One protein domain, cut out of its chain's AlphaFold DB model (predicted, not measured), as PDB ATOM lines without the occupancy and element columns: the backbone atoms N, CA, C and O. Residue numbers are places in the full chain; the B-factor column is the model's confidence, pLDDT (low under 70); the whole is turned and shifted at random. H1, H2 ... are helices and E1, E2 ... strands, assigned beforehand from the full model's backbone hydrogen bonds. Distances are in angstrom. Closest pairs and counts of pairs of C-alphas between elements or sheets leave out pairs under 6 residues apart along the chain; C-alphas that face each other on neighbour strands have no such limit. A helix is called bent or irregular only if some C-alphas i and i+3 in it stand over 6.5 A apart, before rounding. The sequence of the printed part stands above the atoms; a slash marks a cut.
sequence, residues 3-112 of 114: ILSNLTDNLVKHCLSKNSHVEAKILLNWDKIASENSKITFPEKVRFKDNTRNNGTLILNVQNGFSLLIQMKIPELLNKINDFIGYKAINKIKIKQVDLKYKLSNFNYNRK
ATOM      1  N   ILE A   3      39.350 -11.904 -36.118       75.75
ATOM      2  CA  ILE A   3      40.556 -12.554 -35.590       75.75
ATOM      3  C   ILE A   3      40.439 -12.821 -34.089       75.75
ATOM      4  O   ILE A   3      40.740 -13.929 -33.657       75.75
ATOM      5  N   LEU A   4      39.936 -11.853 -33.309       68.00
ATOM      6  CA  LEU A   4      39.711 -12.067 -31.878       68.00
ATOM      7  C   LEU A   4      38.649 -13.144 -31.630       68.00
ATOM      8  O   LEU A   4      38.893 -14.030 -30.822       68.00
ATOM      9  N   SER A   5      37.528 -13.109 -32.362       70.38
ATOM     10  CA  SER A   5      36.432 -14.070 -32.181       70.38
ATOM     11  C   SER A   5      36.863 -15.509 -32.474       70.38
ATOM     12  O   SER A   5      36.588 -16.411 -31.691       70.38
ATOM     13  N   ASN A   6      37.619 -15.733 -33.552       73.00
ATOM     14  CA  ASN A   6      38.094 -17.078 -33.887       73.00
ATOM     15  C   ASN A   6      39.102 -17.617 -32.862       73.00
ATOM     16  O   ASN A   6      39.147 -18.823 -32.617       73.00
ATOM     17  N   LEU A   7      39.914 -16.739 -32.264       78.56
ATOM     18  CA  LEU A   7      40.889 -17.120 -31.246       78.56
ATOM     19  C   LEU A   7      40.198 -17.443 -29.917       78.56
ATOM     20  O   LEU A   7      40.498 -18.475 -29.314       78.56
ATOM     21  N   THR A   8      39.215 -16.631 -29.511       81.50
ATOM     22  CA  THR A   8      38.375 -16.924 -28.343       81.50
ATOM     23  C   THR A   8      37.588 -18.216 -28.538       81.50
ATOM     24  O   THR A   8      37.607 -19.067 -27.654       81.50
ATOM     25  N   ASP A   9      36.989 -18.437 -29.709       81.62
ATOM     26  CA  ASP A   9      36.206 -19.644 -29.987       81.62
ATOM     27  C   ASP A   9      37.058 -20.915 -29.951       81.62
ATOM     28  O   ASP A   9      36.606 -21.955 -29.470       81.62
ATOM     29  N   ASN A  10      38.296 -20.856 -30.446       76.50
ATOM     30  CA  ASN A  10      39.182 -22.017 -30.457       76.50
ATOM     31  C   ASN A  10      39.703 -22.354 -29.051       76.50
ATOM     32  O   ASN A  10      39.715 -23.521 -28.659       76.50
ATOM     33  N   LEU A  11      40.058 -21.339 -28.255       76.50
ATOM     34  CA  LEU A  11      40.440 -21.523 -26.852       76.50
ATOM     35  C   LEU A  11      39.281 -22.078 -26.026       76.50
ATOM     36  O   LEU A  11      39.456 -23.057 -25.305       76.50
ATOM     37  N   VAL A  12      38.086 -21.506 -26.181       77.06
ATOM     38  CA  VAL A  12      36.874 -21.961 -25.494       77.06
ATOM     39  C   VAL A  12      36.562 -23.410 -25.874       77.06
ATOM     40  O   VAL A  12      36.376 -24.238 -24.986       77.06
ATOM     41  N   LYS A  13      36.597 -23.768 -27.165       75.06
ATOM     42  CA  LYS A  13      36.410 -25.159 -27.621       75.06
ATOM     43  C   LYS A  13      37.466 -26.112 -27.067       75.06
ATOM     44  O   LYS A  13      37.133 -27.244 -26.726       75.06
ATOM     45  N   HIS A  14      38.721 -25.679 -26.974       72.19
ATOM     46  CA  HIS A  14      39.800 -26.491 -26.425       72.19
ATOM     47  C   HIS A  14      39.640 -26.704 -24.914       72.19
ATOM     48  O   HIS A  14      39.661 -27.846 -24.455       72.19
ATOM     49  N   CYS A  15      39.394 -25.638 -24.149       68.50
ATOM     50  CA  CYS A  15      39.169 -25.694 -22.704       68.50
ATOM     51  C   CYS A  15      37.904 -26.475 -22.332       68.50
ATOM     52  O   CYS A  15      37.930 -27.224 -21.358       68.50
ATOM     53  N   LEU A  16      36.832 -26.348 -23.119       64.69
ATOM     54  CA  LEU A  16      35.577 -27.090 -22.950       64.69
ATOM     55  C   LEU A  16      35.602 -28.481 -23.593       64.69
ATOM     56  O   LEU A  16      34.608 -29.212 -23.522       64.69
ATOM     57  N   SER A  17      36.701 -28.862 -24.249       70.81
ATOM     58  CA  SER A  17      36.799 -30.201 -24.813       70.81
ATOM     59  C   SER A  17      36.672 -31.229 -23.687       70.81
ATOM     60  O   SER A  17      37.156 -31.063 -22.570       70.81
ATOM     61  N   LYS A  18      35.998 -32.345 -23.948       66.62
ATOM     62  CA  LYS A  18      35.782 -33.355 -22.897       66.62
ATOM     63  C   LYS A  18      37.102 -33.963 -22.393       66.62
ATOM     64  O   LYS A  18      37.174 -34.455 -21.271       66.62
ATOM     65  N   ASN A  19      38.146 -33.881 -23.213       74.00
ATOM     66  CA  ASN A  19      39.474 -34.416 -22.953       74.00
ATOM     67  C   ASN A  19      40.324 -33.475 -22.084       74.00
ATOM     68  O   ASN A  19      41.053 -33.960 -21.215       74.00
ATOM     69  N   SER A  20      40.180 -32.152 -22.244       74.75
ATOM     70  CA  SER A  20      40.868 -31.163 -21.400       74.75
ATOM     71  C   SER A  20      40.386 -31.216 -19.952       74.75
ATOM     72  O   SER A  20      41.182 -31.001 -19.045       74.75
ATOM     73  N   HIS A  21      39.117 -31.563 -19.703       84.44
ATOM     74  CA  HIS A  21      38.614 -31.721 -18.334       84.44
ATOM     75  C   HIS A  21      39.324 -32.859 -17.585       84.44
ATOM     76  O   HIS A  21      39.731 -32.690 -16.436       84.44
ATOM     77  N   VAL A  22      39.503 -34.017 -18.233       88.81
ATOM     78  CA  VAL A  22      40.221 -35.160 -17.643       88.81
ATOM     79  C   VAL A  22      41.679 -34.803 -17.383       88.81
ATOM     80  O   VAL A  22      42.197 -35.060 -16.298       88.81
ATOM     81  N   GLU A  23      42.327 -34.186 -18.369       88.94
ATOM     82  CA  GLU A  23      43.700 -33.711 -18.251       88.94
ATOM     83  C   GLU A  23      43.851 -32.733 -17.079       88.94
ATOM     84  O   GLU A  23      44.634 -32.992 -16.167       88.94
ATOM     85  N   ALA A  24      43.037 -31.676 -17.028       89.06
ATOM     86  CA  ALA A  24      43.055 -30.693 -15.948       89.06
ATOM     87  C   ALA A  24      42.834 -31.341 -14.575       89.06
ATOM     88  O   ALA A  24      43.564 -31.044 -13.629       89.06
ATOM     89  N   LYS A  25      41.880 -32.274 -14.460       91.44
ATOM     90  CA  LYS A  25      41.605 -32.983 -13.204       91.44
ATOM     91  C   LYS A  25      42.824 -33.775 -12.718       91.44
ATOM     92  O   LYS A  25      43.114 -33.732 -11.523       91.44
ATOM     93  N   ILE A  26      43.548 -34.444 -13.620       92.75
ATOM     94  CA  ILE A  26      44.782 -35.182 -13.298       92.75
ATOM     95  C   ILE A  26      45.904 -34.221 -12.895       92.75
ATOM     96  O   ILE A  26      46.542 -34.438 -11.868       92.75
ATOM     97  N   LEU A  27      46.145 -33.168 -13.683       91.56
ATOM     98  CA  LEU A  27      47.241 -32.225 -13.441       91.56
ATOM     99  C   LEU A  27      47.067 -31.483 -12.108       91.56
ATOM    100  O   LEU A  27      48.016 -31.390 -11.336       91.56
ATOM    101  N   LEU A  28      45.857 -30.996 -11.819       90.31
ATOM    102  CA  LEU A  28      45.567 -30.207 -10.617       90.31
ATOM    103  C   LEU A  28      45.543 -31.036  -9.327       90.31
ATOM    104  O   LEU A  28      45.746 -30.489  -8.249       90.31
ATOM    105  N   ASN A  29      45.275 -32.341  -9.416       93.81
ATOM    106  CA  ASN A  29      45.129 -33.214  -8.246       93.81
ATOM    107  C   ASN A  29      46.218 -34.286  -8.169       93.81
ATOM    108  O   ASN A  29      46.045 -35.287  -7.471       93.81
ATOM    109  N   TRP A  30      47.335 -34.096  -8.873       93.06
ATOM    110  CA  TRP A  30      48.375 -35.113  -8.966       93.06
ATOM    111  C   TRP A  30      48.921 -35.547  -7.606       93.06
ATOM    112  O   TRP A  30      49.098 -36.740  -7.379       93.06
ATOM    113  N   ASP A  31      49.105 -34.609  -6.675       90.75
ATOM    114  CA  ASP A  31      49.587 -34.916  -5.323       90.75
ATOM    115  C   ASP A  31      48.664 -35.878  -4.572       90.75
ATOM    116  O   ASP A  31      49.128 -36.782  -3.882       90.75
ATOM    117  N   LYS A  32      47.346 -35.750  -4.761       93.25
ATOM    118  CA  LYS A  32      46.368 -36.667  -4.161       93.25
ATOM    119  C   LYS A  32      46.415 -38.039  -4.834       93.25
ATOM    120  O   LYS A  32      46.376 -39.054  -4.147       93.25
ATOM    121  N   ILE A  33      46.528 -38.064  -6.164       93.62
ATOM    122  CA  ILE A  33      46.489 -39.289  -6.977       93.62
ATOM    123  C   ILE A  33      47.759 -40.130  -6.796       93.62
ATOM    124  O   ILE A  33      47.680 -41.334  -6.571       93.62
ATOM    125  N   ALA A  34      48.936 -39.518  -6.923       91.69
ATOM    126  CA  ALA A  34      50.220 -40.212  -6.864       91.69
ATOM    127  C   ALA A  34      50.745 -40.381  -5.431       91.69
ATOM    128  O   ALA A  34      51.617 -41.226  -5.204       91.69
ATOM    129  N   SER A  35      50.210 -39.601  -4.484       91.56
ATOM    130  CA  SER A  35      50.565 -39.616  -3.063       91.56
ATOM    131  C   SER A  35      52.090 -39.544  -2.878       91.56
ATOM    132  O   SER A  35      52.720 -38.572  -3.281       91.56
ATOM    133  N   GLU A  36      52.727 -40.588  -2.351       89.38
ATOM    134  CA  GLU A  36      54.178 -40.653  -2.132       89.38
ATOM    135  C   GLU A  36      55.007 -40.448  -3.407       89.38
ATOM    136  O   GLU A  36      56.081 -39.845  -3.368       89.38
ATOM    137  N   ASN A  37      54.503 -40.915  -4.554       88.88
ATOM    138  CA  ASN A  37      55.220 -40.830  -5.823       88.88
ATOM    139  C   ASN A  37      55.154 -39.417  -6.438       88.88
ATOM    140  O   ASN A  37      55.854 -39.160  -7.420       88.88
ATOM    141  N   SER A  38      54.346 -38.491  -5.901       89.12
ATOM    142  CA  SER A  38      54.218 -37.134  -6.457       89.12
ATOM    143  C   SER A  38      55.498 -36.306  -6.299       89.12
ATOM    144  O   SER A  38      55.814 -35.469  -7.137       89.12
ATOM    145  N   LYS A  39      56.321 -36.617  -5.288       88.12
ATOM    146  CA  LYS A  39      57.615 -35.949  -5.057       88.12
ATOM    147  C   LYS A  39      58.623 -36.177  -6.186       88.12
ATOM    148  O   LYS A  39      59.502 -35.350  -6.400       88.12
ATOM    149  N   ILE A  40      58.502 -37.305  -6.885       90.56
ATOM    150  CA  ILE A  40      59.436 -37.755  -7.927       90.56
ATOM    151  C   ILE A  40      58.783 -37.832  -9.313       90.56
ATOM    152  O   ILE A  40      59.456 -38.170 -10.290       90.56
ATOM    153  N   THR A  41      57.484 -37.529  -9.422       92.19
ATOM    154  CA  THR A  41      56.732 -37.601 -10.680       92.19
ATOM    155  C   THR A  41      55.765 -36.440 -10.846       92.19
ATOM    156  O   THR A  41      55.146 -36.001  -9.885       92.19
ATOM    157  N   PHE A  42      55.563 -35.990 -12.082       92.19
ATOM    158  CA  PHE A  42      54.502 -35.039 -12.405       92.19
ATOM    159  C   PHE A  42      53.913 -35.307 -13.797       92.19
ATOM    160  O   PHE A  42      54.644 -35.661 -14.728       92.19
ATOM    161  N   PRO A  43      52.600 -35.131 -13.984       93.62
ATOM    162  CA  PRO A  43      51.944 -35.343 -15.261       93.62
ATOM    163  C   PRO A  43      52.302 -34.188 -16.198       93.62
ATOM    164  O   PRO A  43      52.274 -33.023 -15.810       93.62
ATOM    165  N   GLU A  44      52.675 -34.502 -17.437       91.31
ATOM    166  CA  GLU A  44      52.933 -33.477 -18.453       91.31
ATOM    167  C   GLU A  44      51.656 -33.118 -19.196       91.31
ATOM    168  O   GLU A  44      51.316 -31.946 -19.319       91.31
ATOM    169  N   LYS A  45      51.002 -34.143 -19.740       90.25
ATOM    170  CA  LYS A  45      49.810 -34.019 -20.570       90.25
ATOM    171  C   LYS A  45      49.156 -35.365 -20.802       90.25
ATOM    172  O   LYS A  45      49.816 -36.410 -20.707       90.25
ATOM    173  N   VAL A  46      47.897 -35.335 -21.206       91.00
ATOM    174  CA  VAL A  46      47.143 -36.527 -21.603       91.00
ATOM    175  C   VAL A  46      46.851 -36.482 -23.095       91.00
ATOM    176  O   VAL A  46      46.327 -35.508 -23.621       91.00
ATOM    177  N   ARG A  47      47.183 -37.561 -23.805       88.75
ATOM    178  CA  ARG A  47      46.850 -37.725 -25.225       88.75
ATOM    179  C   ARG A  47      45.765 -38.772 -25.388       88.75
ATOM    180  O   ARG A  47      45.974 -39.923 -25.026       88.75
ATOM    181  N   PHE A  48      44.646 -38.395 -25.986       86.00
ATOM    182  CA  PHE A  48      43.585 -39.328 -26.358       86.00
ATOM    183  C   PHE A  48      43.751 -39.751 -27.814       86.00
ATOM    184  O   PHE A  48      44.086 -38.925 -28.665       86.00
ATOM    185  N   LYS A  49      43.538 -41.039 -28.095       75.00
ATOM    186  CA  LYS A  49      43.493 -41.555 -29.464       75.00
ATOM    187  C   LYS A  49      42.044 -41.462 -29.971       75.00
ATOM    188  O   LYS A  49      41.108 -41.797 -29.246       75.00
ATOM    189  N   ASP A  50      41.866 -40.956 -31.188       67.44
ATOM    190  CA  ASP A  50      40.600 -40.978 -31.941       67.44
ATOM    191  C   ASP A  50      39.399 -40.252 -31.296       67.44
ATOM    192  O   ASP A  50      38.260 -40.684 -31.435       67.44
ATOM    193  N   ASN A  51      39.617 -39.137 -30.580       64.25
ATOM    194  CA  ASN A  51      38.550 -38.325 -29.954       64.25
ATOM    195  C   ASN A  51      37.620 -39.084 -28.980       64.25
ATOM    196  O   ASN A  51      36.587 -38.558 -28.558       64.25
ATOM    197  N   THR A  52      37.988 -40.303 -28.592       67.69
ATOM    198  CA  THR A  52      37.211 -41.119 -27.660       67.69
ATOM    199  C   THR A  52      37.540 -40.765 -26.210       67.69
ATOM    200  O   THR A  52      38.642 -40.323 -25.884       67.69
ATOM    201  N   ARG A  53      36.559 -40.956 -25.314       66.25
ATOM    202  CA  ARG A  53      36.693 -40.689 -23.866       66.25
ATOM    203  C   ARG A  53      37.582 -41.704 -23.138       66.25
ATOM    204  O   ARG A  53      37.909 -41.503 -21.970       66.25
ATOM    205  N   ASN A  54      37.932 -42.792 -23.814       69.94
ATOM    206  CA  ASN A  54      38.575 -43.969 -23.252       69.94
ATOM    207  C   ASN A  54      39.881 -44.195 -24.030       69.94
ATOM    208  O   ASN A  54      39.985 -43.790 -25.181       69.94
ATOM    209  N   ASN A  55      40.880 -44.835 -23.425       82.75
ATOM    210  CA  ASN A  55      42.218 -45.036 -24.016       82.75
ATOM    211  C   ASN A  55      43.126 -43.794 -24.069       82.75
ATOM    212  O   ASN A  55      43.978 -43.665 -24.954       82.75
ATOM    213  N   GLY A  56      43.019 -42.906 -23.082       90.06
ATOM    214  CA  GLY A  56      44.009 -41.862 -22.850       90.06
ATOM    215  C   GLY A  56      45.394 -42.436 -22.533       90.06
ATOM    216  O   GLY A  56      45.540 -43.445 -21.836       90.06
ATOM    217  N   THR A  57      46.427 -41.780 -23.048       93.50
ATOM    218  CA  THR A  57      47.830 -42.018 -22.708       93.50
ATOM    219  C   THR A  57      48.348 -40.834 -21.904       93.50
ATOM    220  O   THR A  57      48.459 -39.727 -22.437       93.50
ATOM    221  N   LEU A  58      48.695 -41.062 -20.641       94.62
ATOM    222  CA  LEU A  58      49.330 -40.060 -19.792       94.62
ATOM    223  C   LEU A  58      50.832 -40.019 -20.083       94.62
ATOM    224  O   LEU A  58      51.511 -41.042 -19.987       94.62
ATOM    225  N   ILE A  59      51.363 -38.846 -20.413       95.06
ATOM    226  CA  ILE A  59      52.809 -38.614 -20.421       95.06
ATOM    227  C   ILE A  59      53.200 -38.194 -19.010       95.06
ATOM    228  O   ILE A  59      52.793 -37.129 -18.544       95.06
ATOM    229  N   LEU A  60      53.968 -39.046 -18.342       95.06
ATOM    230  CA  LEU A  60      54.395 -38.848 -16.968       95.06
ATOM    231  C   LEU A  60      55.877 -38.515 -16.936       95.06
ATOM    232  O   LEU A  60      56.711 -39.329 -17.337       95.06
ATOM    233  N   ASN A  61      56.196 -37.334 -16.429       93.81
ATOM    234  CA  ASN A  61      57.570 -36.970 -16.163       93.81
ATOM    235  C   ASN A  61      58.018 -37.586 -14.843       93.81
ATOM    236  O   ASN A  61      57.308 -37.508 -13.842       93.81
ATOM    237  N   VAL A  62      59.192 -38.206 -14.858       93.75
ATOM    238  CA  VAL A  62      59.766 -38.920 -13.718       93.75
ATOM    239  C   VAL A  62      61.192 -38.445 -13.516       93.75
ATOM    240  O   VAL A  62      61.941 -38.309 -14.484       93.75
ATOM    241  N   GLN A  63      61.568 -38.219 -12.261       91.25
ATOM    242  CA  GLN A  63      62.937 -37.883 -11.906       91.25
ATOM    243  C   GLN A  63      63.916 -38.954 -12.397       91.25
ATOM    244  O   GLN A  63      63.703 -40.156 -12.195       91.25
ATOM    245  N   ASN A  64      65.017 -38.515 -13.005       88.25
ATOM    246  CA  ASN A  64      66.118 -39.396 -13.388       88.25
ATOM    247  C   ASN A  64      66.552 -40.285 -12.207       88.25
ATOM    248  O   ASN A  64      66.664 -39.819 -11.074       88.25
ATOM    249  N   GLY A  65      66.769 -41.576 -12.472       88.56
ATOM    250  CA  GLY A  65      67.099 -42.585 -11.455       88.56
ATOM    251  C   GLY A  65      65.894 -43.312 -10.843       88.56
ATOM    252  O   GLY A  65      66.057 -44.419 -10.342       88.56
ATOM    253  N   PHE A  66      64.672 -42.775 -10.959       90.94
ATOM    254  CA  PHE A  66      63.461 -43.394 -10.391       90.94
ATOM    255  C   PHE A  66      62.544 -44.065 -11.426       90.94
ATOM    256  O   PHE A  66      61.504 -44.620 -11.068       90.94
ATOM    257  N   SER A  67      62.909 -44.057 -12.715       89.62
ATOM    258  CA  SER A  67      62.071 -44.616 -13.789       89.62
ATOM    259  C   SER A  67      61.681 -46.073 -13.582       89.62
ATOM    260  O   SER A  67      60.520 -46.403 -13.802       89.62
ATOM    261  N   LEU A  68      62.620 -46.928 -13.171       93.38
ATOM    262  CA  LEU A  68      62.354 -48.357 -12.991       93.38
ATOM    263  C   LEU A  68      61.340 -48.592 -11.863       93.38
ATOM    264  O   LEU A  68      60.368 -49.321 -12.041       93.38
ATOM    265  N   LEU A  69      61.521 -47.895 -10.739       93.81
ATOM    266  CA  LEU A  69      60.608 -47.952  -9.600       93.81
ATOM    267  C   LEU A  69      59.196 -47.512 -10.001       93.81
ATOM    268  O   LEU A  69      58.220 -48.186  -9.681       93.81
ATOM    269  N   ILE A  70      59.076 -46.411 -10.751       94.56
ATOM    270  CA  ILE A  70      57.774 -45.944 -11.241       94.56
ATOM    271  C   ILE A  70      57.178 -46.904 -12.268       94.56
ATOM    272  O   ILE A  70      55.969 -47.112 -12.250       94.56
ATOM    273  N   GLN A  71      57.990 -47.531 -13.119       94.75
ATOM    274  CA  GLN A  71      57.512 -48.493 -14.110       94.75
ATOM    275  C   GLN A  71      56.808 -49.688 -13.457       94.75
ATOM    276  O   GLN A  71      55.744 -50.089 -13.926       94.75
ATOM    277  N   MET A  72      57.340 -50.194 -12.341       95.38
ATOM    278  CA  MET A  72      56.695 -51.255 -11.556       95.38
ATOM    279  C   MET A  72      55.380 -50.796 -10.911       95.38
ATOM    280  O   MET A  72      54.451 -51.586 -10.780       95.38
ATOM    281  N   LYS A  73      55.277 -49.511 -10.553       95.12
ATOM    282  CA  LYS A  73      54.073 -48.910  -9.959       95.12
ATOM    283  C   LYS A  73      53.037 -48.433 -10.986       95.12
ATOM    284  O   LYS A  73      51.967 -47.978 -10.588       95.12
ATOM    285  N   ILE A  74      53.304 -48.528 -12.296       95.25
ATOM    286  CA  ILE A  74      52.361 -48.087 -13.343       95.25
ATOM    287  C   ILE A  74      50.956 -48.692 -13.173       95.25
ATOM    288  O   ILE A  74      50.001 -47.923 -13.287       95.25
ATOM    289  N   PRO A  75      50.779 -50.005 -12.910       95.25
ATOM    290  CA  PRO A  75      49.443 -50.586 -12.778       95.25
ATOM    291  C   PRO A  75      48.649 -49.977 -11.616       95.25
ATOM    292  O   PRO A  75      47.488 -49.611 -11.779       95.25
ATOM    293  N   GLU A  76      49.296 -49.796 -10.463       95.38
ATOM    294  CA  GLU A  76      48.699 -49.152  -9.289       95.38
ATOM    295  C   GLU A  76      48.332 -47.692  -9.582       95.38
ATOM    296  O   GLU A  76      47.234 -47.237  -9.264       95.38
ATOM    297  N   LEU A  77      49.235 -46.961 -10.239       95.12
ATOM    298  CA  LEU A  77      49.029 -45.561 -10.585       95.12
ATOM    299  C   LEU A  77      47.881 -45.391 -11.589       95.12
ATOM    300  O   LEU A  77      47.076 -44.475 -11.446       95.12
ATOM    301  N   LEU A  78      47.762 -46.290 -12.572       95.19
ATOM    302  CA  LEU A  78      46.630 -46.325 -13.503       95.19
ATOM    303  C   LEU A  78      45.300 -46.543 -12.779       95.19
ATOM    304  O   LEU A  78      44.327 -45.864 -13.113       95.19
ATOM    305  N   ASN A  79      45.256 -47.444 -11.796       95.69
ATOM    306  CA  ASN A  79      44.057 -47.668 -10.987       95.69
ATOM    307  C   ASN A  79      43.692 -46.398 -10.216       95.69
ATOM    308  O   ASN A  79      42.613 -45.859 -10.434       95.69
ATOM    309  N   LYS A  80      44.633 -45.821  -9.457       95.44
ATOM    310  CA  LYS A  80      44.412 -44.573  -8.703       95.44
ATOM    311  C   LYS A  80      43.928 -43.419  -9.583       95.44
ATOM    312  O   LYS A  80      43.023 -42.682  -9.196       95.44
ATOM    313  N   ILE A  81      44.507 -43.259 -10.776       94.94
ATOM    314  CA  ILE A  81      44.076 -42.237 -11.739       94.94
ATOM    315  C   ILE A  81      42.628 -42.485 -12.177       94.94
ATOM    316  O   ILE A  81      41.808 -41.569 -12.136       94.94
ATOM    317  N   ASN A  82      42.308 -43.706 -12.609       94.00
ATOM    318  CA  ASN A  82      40.976 -44.032 -13.114       94.00
ATOM    319  C   ASN A  82      39.910 -44.004 -12.007       94.00
ATOM    320  O   ASN A  82      38.800 -43.542 -12.269       94.00
ATOM    321  N   ASP A  83      40.255 -44.388 -10.779       94.44
ATOM    322  CA  ASP A  83      39.382 -44.302  -9.603       94.44
ATOM    323  C   ASP A  83      39.066 -42.841  -9.261       94.44
ATOM    324  O   ASP A  83      37.910 -42.481  -9.047       94.44
ATOM    325  N   PHE A  84      40.069 -41.956  -9.312       93.31
ATOM    326  CA  PHE A  84      39.866 -40.519  -9.097       93.31
ATOM    327  C   PHE A  84      38.983 -39.873 -10.180       93.31
ATOM    328  O   PHE A  84      38.285 -38.876  -9.952       93.31
ATOM    329  N   ILE A  85      39.016 -40.420 -11.394       90.31
ATOM    330  CA  ILE A  85      38.185 -39.964 -12.510       90.31
ATOM    331  C   ILE A  85      36.772 -40.561 -12.432       90.31
ATOM    332  O   ILE A  85      35.816 -39.870 -12.785       90.31
ATOM    333  N   GLY A  86      36.634 -41.793 -11.938       90.81
ATOM    334  CA  GLY A  86      35.381 -42.548 -11.841       90.81
ATOM    335  C   GLY A  86      35.090 -43.450 -13.048       90.81
ATOM    336  O   GLY A  86      34.020 -44.044 -13.126       90.81
ATOM    337  N   TYR A  87      36.010 -43.543 -14.014       89.88
ATOM    338  CA  TYR A  87      35.926 -44.451 -15.163       89.88
ATOM    339  C   TYR A  87      37.313 -44.678 -15.787       89.88
ATOM    340  O   TYR A  87      38.262 -43.944 -15.511       89.88
ATOM    341  N   LYS A  88      37.433 -45.675 -16.677       90.00
ATOM    342  CA  LYS A  88      38.683 -46.017 -17.386       90.00
ATOM    343  C   LYS A  88      39.040 -44.999 -18.478       90.00
ATOM    344  O   LYS A  88      38.897 -45.265 -19.673       90.00
ATOM    345  N   ALA A  89      39.495 -43.823 -18.063       90.88
ATOM    346  CA  ALA A  89      39.923 -42.755 -18.960       90.88
ATOM    347  C   ALA A  89      41.344 -42.977 -19.490       90.88
ATOM    348  O   ALA A  89      41.602 -42.740 -20.671       90.88
ATOM    349  N   ILE A  90      42.264 -43.444 -18.641       93.00
ATOM    350  CA  ILE A  90      43.679 -43.639 -18.971       93.00
ATOM    351  C   ILE A  90      43.982 -45.134 -19.064       93.00
ATOM    352  O   ILE A  90      43.718 -45.889 -18.132       93.00
ATOM    353  N   ASN A  91      44.567 -45.554 -20.183       93.38
ATOM    354  CA  ASN A  91      44.938 -46.951 -20.430       93.38
ATOM    355  C   ASN A  91      46.456 -47.170 -20.428       93.38
ATOM    356  O   ASN A  91      46.932 -48.287 -20.248       93.38
ATOM    357  N   LYS A  92      47.238 -46.110 -20.655       94.38
ATOM    358  CA  LYS A  92      48.694 -46.214 -20.754       94.38
ATOM    359  C   LYS A  92      49.379 -45.027 -20.100       94.38
ATOM    360  O   LYS A  92      48.949 -43.888 -20.260       94.38
ATOM    361  N   ILE A  93      50.492 -45.298 -19.428       95.75
ATOM    362  CA  ILE A  93      51.423 -44.276 -18.956       95.75
ATOM    363  C   ILE A  93      52.701 -44.390 -19.783       95.75
ATOM    364  O   ILE A  93      53.287 -45.467 -19.899       95.75
ATOM    365  N   LYS A  94      53.124 -43.282 -20.390       95.56
ATOM    366  CA  LYS A  94      54.422 -43.152 -21.049       95.56
ATOM    367  C   LYS A  94      55.341 -42.353 -20.137       95.56
ATOM    368  O   LYS A  94      55.104 -41.169 -19.918       95.56
ATOM    369  N   ILE A  95      56.382 -43.003 -19.634       94.69
ATOM    370  CA  ILE A  95      57.393 -42.350 -18.807       94.69
ATOM    371  C   ILE A  95      58.296 -41.493 -19.691       94.69
ATOM    372  O   ILE A  95      58.746 -41.924 -20.755       94.69
ATOM    373  N   LYS A  96      58.569 -40.281 -19.224       94.12
ATOM    374  CA  LYS A  96      59.580 -39.378 -19.753       94.12
ATOM    375  C   LYS A  96      60.511 -39.001 -18.606       94.12
ATOM    376  O   LYS A  96      60.075 -38.504 -17.574       94.12
ATOM    377  N   GLN A  97      61.788 -39.302 -18.769       90.81
ATOM    378  CA  GLN A  97      62.809 -38.980 -17.781       90.81
ATOM    379  C   GLN A  97      63.129 -37.490 -17.835       90.81
ATOM    380  O   GLN A  97      63.313 -36.934 -18.921       90.81
ATOM    381  N   VAL A  98      63.147 -36.845 -16.674       88.94
ATOM    382  CA  VAL A  98      63.486 -35.431 -16.538       88.94
ATOM    383  C   VAL A  98      64.341 -35.194 -15.304       88.94
ATOM    384  O   VAL A  98      64.206 -35.862 -14.276       88.94
ATOM    385  N   ASP A  99      65.184 -34.174 -15.380       84.12
ATOM    386  CA  ASP A  99      65.863 -33.650 -14.206       84.12
ATOM    387  C   ASP A  99      64.975 -32.591 -13.533       84.12
ATOM    388  O   ASP A  99      64.796 -31.478 -14.036       84.12
ATOM    389  N   LEU A 100      64.371 -32.954 -12.395       69.00
ATOM    390  CA  LEU A 100      63.461 -32.078 -11.648       69.00
ATOM    391  C   LEU A 100      64.144 -30.805 -11.133       69.00
ATOM    392  O   LEU A 100      63.460 -29.793 -10.949       69.00
ATOM    393  N   LYS A 101      65.475 -30.816 -10.963       65.50
ATOM    394  CA  LYS A 101      66.230 -29.639 -10.504       65.50
ATOM    395  C   LYS A 101      66.077 -28.452 -11.459       65.50
ATOM    396  O   LYS A 101      65.982 -27.318 -11.000       65.50
ATOM    397  N   TYR A 102      65.947 -28.709 -12.762       54.47
ATOM    398  CA  TYR A 102      65.811 -27.668 -13.789       54.47
ATOM    399  C   TYR A 102      64.423 -27.016 -13.857       54.47
ATOM    400  O   TYR A 102      64.275 -25.941 -14.438       54.47
ATOM    401  N   LYS A 103      63.375 -27.636 -13.297       53.56
ATOM    402  CA  LYS A 103      62.008 -27.094 -13.400       53.56
ATOM    403  C   LYS A 103      61.636 -26.195 -12.222       53.56
ATOM    404  O   LYS A 103      60.918 -25.218 -12.420       53.56
ATOM    405  N   LEU A 104      62.165 -26.472 -11.027       53.47
ATOM    406  CA  LEU A 104      61.992 -25.622  -9.840       53.47
ATOM    407  C   LEU A 104      62.707 -24.270  -9.988       53.47
ATOM    408  O   LEU A 104      62.190 -23.259  -9.514       53.47
ATOM    409  N   SER A 105      63.848 -24.219 -10.683       52.09
ATOM    410  CA  SER A 105      64.525 -22.957 -11.011       52.09
ATOM    411  C   SER A 105      63.695 -22.093 -11.969       52.09
ATOM    412  O   SER A 105      63.522 -20.903 -11.722       52.09
ATOM    413  N   ASN A 106      63.093 -22.694 -13.001       50.81
ATOM    414  CA  ASN A 106      62.311 -21.962 -14.007       50.81
ATOM    415  C   ASN A 106      60.917 -21.536 -13.512       50.81
ATOM    416  O   ASN A 106      60.451 -20.453 -13.860       50.81
ATOM    417  N   PHE A 107      60.251 -22.338 -12.672       52.44
ATOM    418  CA  PHE A 107      58.965 -21.940 -12.076       52.44
ATOM    419  C   PHE A 107      59.116 -20.782 -11.082       52.44
ATOM    420  O   PHE A 107      58.258 -19.906 -11.024       52.44
ATOM    421  N   ASN A 108      60.208 -20.758 -10.311       49.38
ATOM    422  CA  ASN A 108      60.480 -19.669  -9.372       49.38
ATOM    423  C   ASN A 108      60.995 -18.398 -10.064       49.38
ATOM    424  O   ASN A 108      60.822 -17.313  -9.518       49.38
ATOM    425  N   TYR A 109      61.576 -18.501 -11.264       47.12
ATOM    426  CA  TYR A 109      61.942 -17.336 -12.072       47.12
ATOM    427  C   TYR A 109      60.700 -16.564 -12.550       47.12
ATOM    428  O   TYR A 109      60.644 -15.347 -12.419       47.12
ATOM    429  N   ASN A 110      59.657 -17.273 -12.993       44.75
ATOM    430  CA  ASN A 110      58.427 -16.652 -13.501       44.75
ATOM    431  C   ASN A 110      57.502 -16.076 -12.414       44.75
ATOM    432  O   ASN A 110      56.607 -15.316 -12.751       44.75
ATOM    433  N   ARG A 111      57.706 -16.399 -11.127       45.88
ATOM    434  CA  ARG A 111      56.975 -15.765 -10.010       45.88
ATOM    435  C   ARG A 111      57.621 -14.481  -9.484       45.88
ATOM    436  O   ARG A 111      57.043 -13.840  -8.621       45.88
ATOM    437  N   LYS A 112      58.826 -14.120  -9.936       38.78
ATOM    438  CA  LYS A 112      59.511 -12.887  -9.500       38.78
ATOM    439  C   LYS A 112      59.126 -11.648 -10.322       38.78
ATOM    440  O   LYS A 112      59.744 -10.605 -10.139       38.78
TER     441      LYS A 112
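What this domain is: This is residues 3 to 112 of the 114 residues of an uncharacterized protein of SAR116 cluster bacterium (UniProt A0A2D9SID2). A strongly twisted three-stranded sheet, covered by H2 and H4, with H3 packed on H4, makes a compact body; two helical arms stick out, residues 3 to 14 of H1 and residues 102 to 112, of which 102 to 110 belong to H5. The 110 printed residues hold named elements in the order H1 H2 H3 E1 E2 H4 E3 H5, class mixed. The sheet E1 E2 E3 is mixed. The whole is flat, 46 by 40 by 21 A, and only just compact, close to loose, with a radius of gyration of the C-alphas of 15.5 A.

Where its parts are: Find C-alpha 3 at (40.556, -12.554, -35.590); H1 runs from there to residue 15, 18.5 A. Next come H2, residues 18 to 28, and H3, residues 30 to 39. E1, residues 41 to 48, bends by 52 degrees at residue 44; E2 is residues 56 to 63. H4, residues 67 to 85, measures 24.4 A, with a kink of 58 degrees near residue 74. H3 and H4 are irregular: C-alphas 33 and 36 are 9.2 A apart, C-alphas 72 and 75 7.4 A. E3 is residues 90 to 98; H5, residues 101 to 110, ends at C-alpha 110 (58.427, -16.652, -13.501).

How they stand to each other: Look first at hairpin E1 and E2, antiparallel, with N 44 and O 59 at 2.9 A. E2 and E3 are parallel, with N 60 and O 94 at 2.9 A; E2, H4, E3 form a strand-helix-strand unit, parallel neighbours joined through a helix, its crossover right-handed. H2 and H4 make two layers with the sheet, helices on one face; closest C-alphas are Glu 23 and Val 46 of E1, 5.6 A, and Asn 82 and Ile 90 of E3, 6.5 A. H3 only grazes the sheet but touches H4, Ile 33 to Lys 80, C-alphas 5.9 A. Each O i to N i+4 pair is within hydrogen-bond range in H1, but 6 of 7 in H2, 2 of 6 in H3 (i+3: 3 of 7), 13 of 15 in H4, 4 of 6 in H5.

The domain as a whole: C-alphas 3 and 72 are farthest apart, 48.3 A. The printed part has no cut and no long link. Look for pLDDT under 70 at residues 4, 15 to 16, 18, 50 to 54 and 100 to 112.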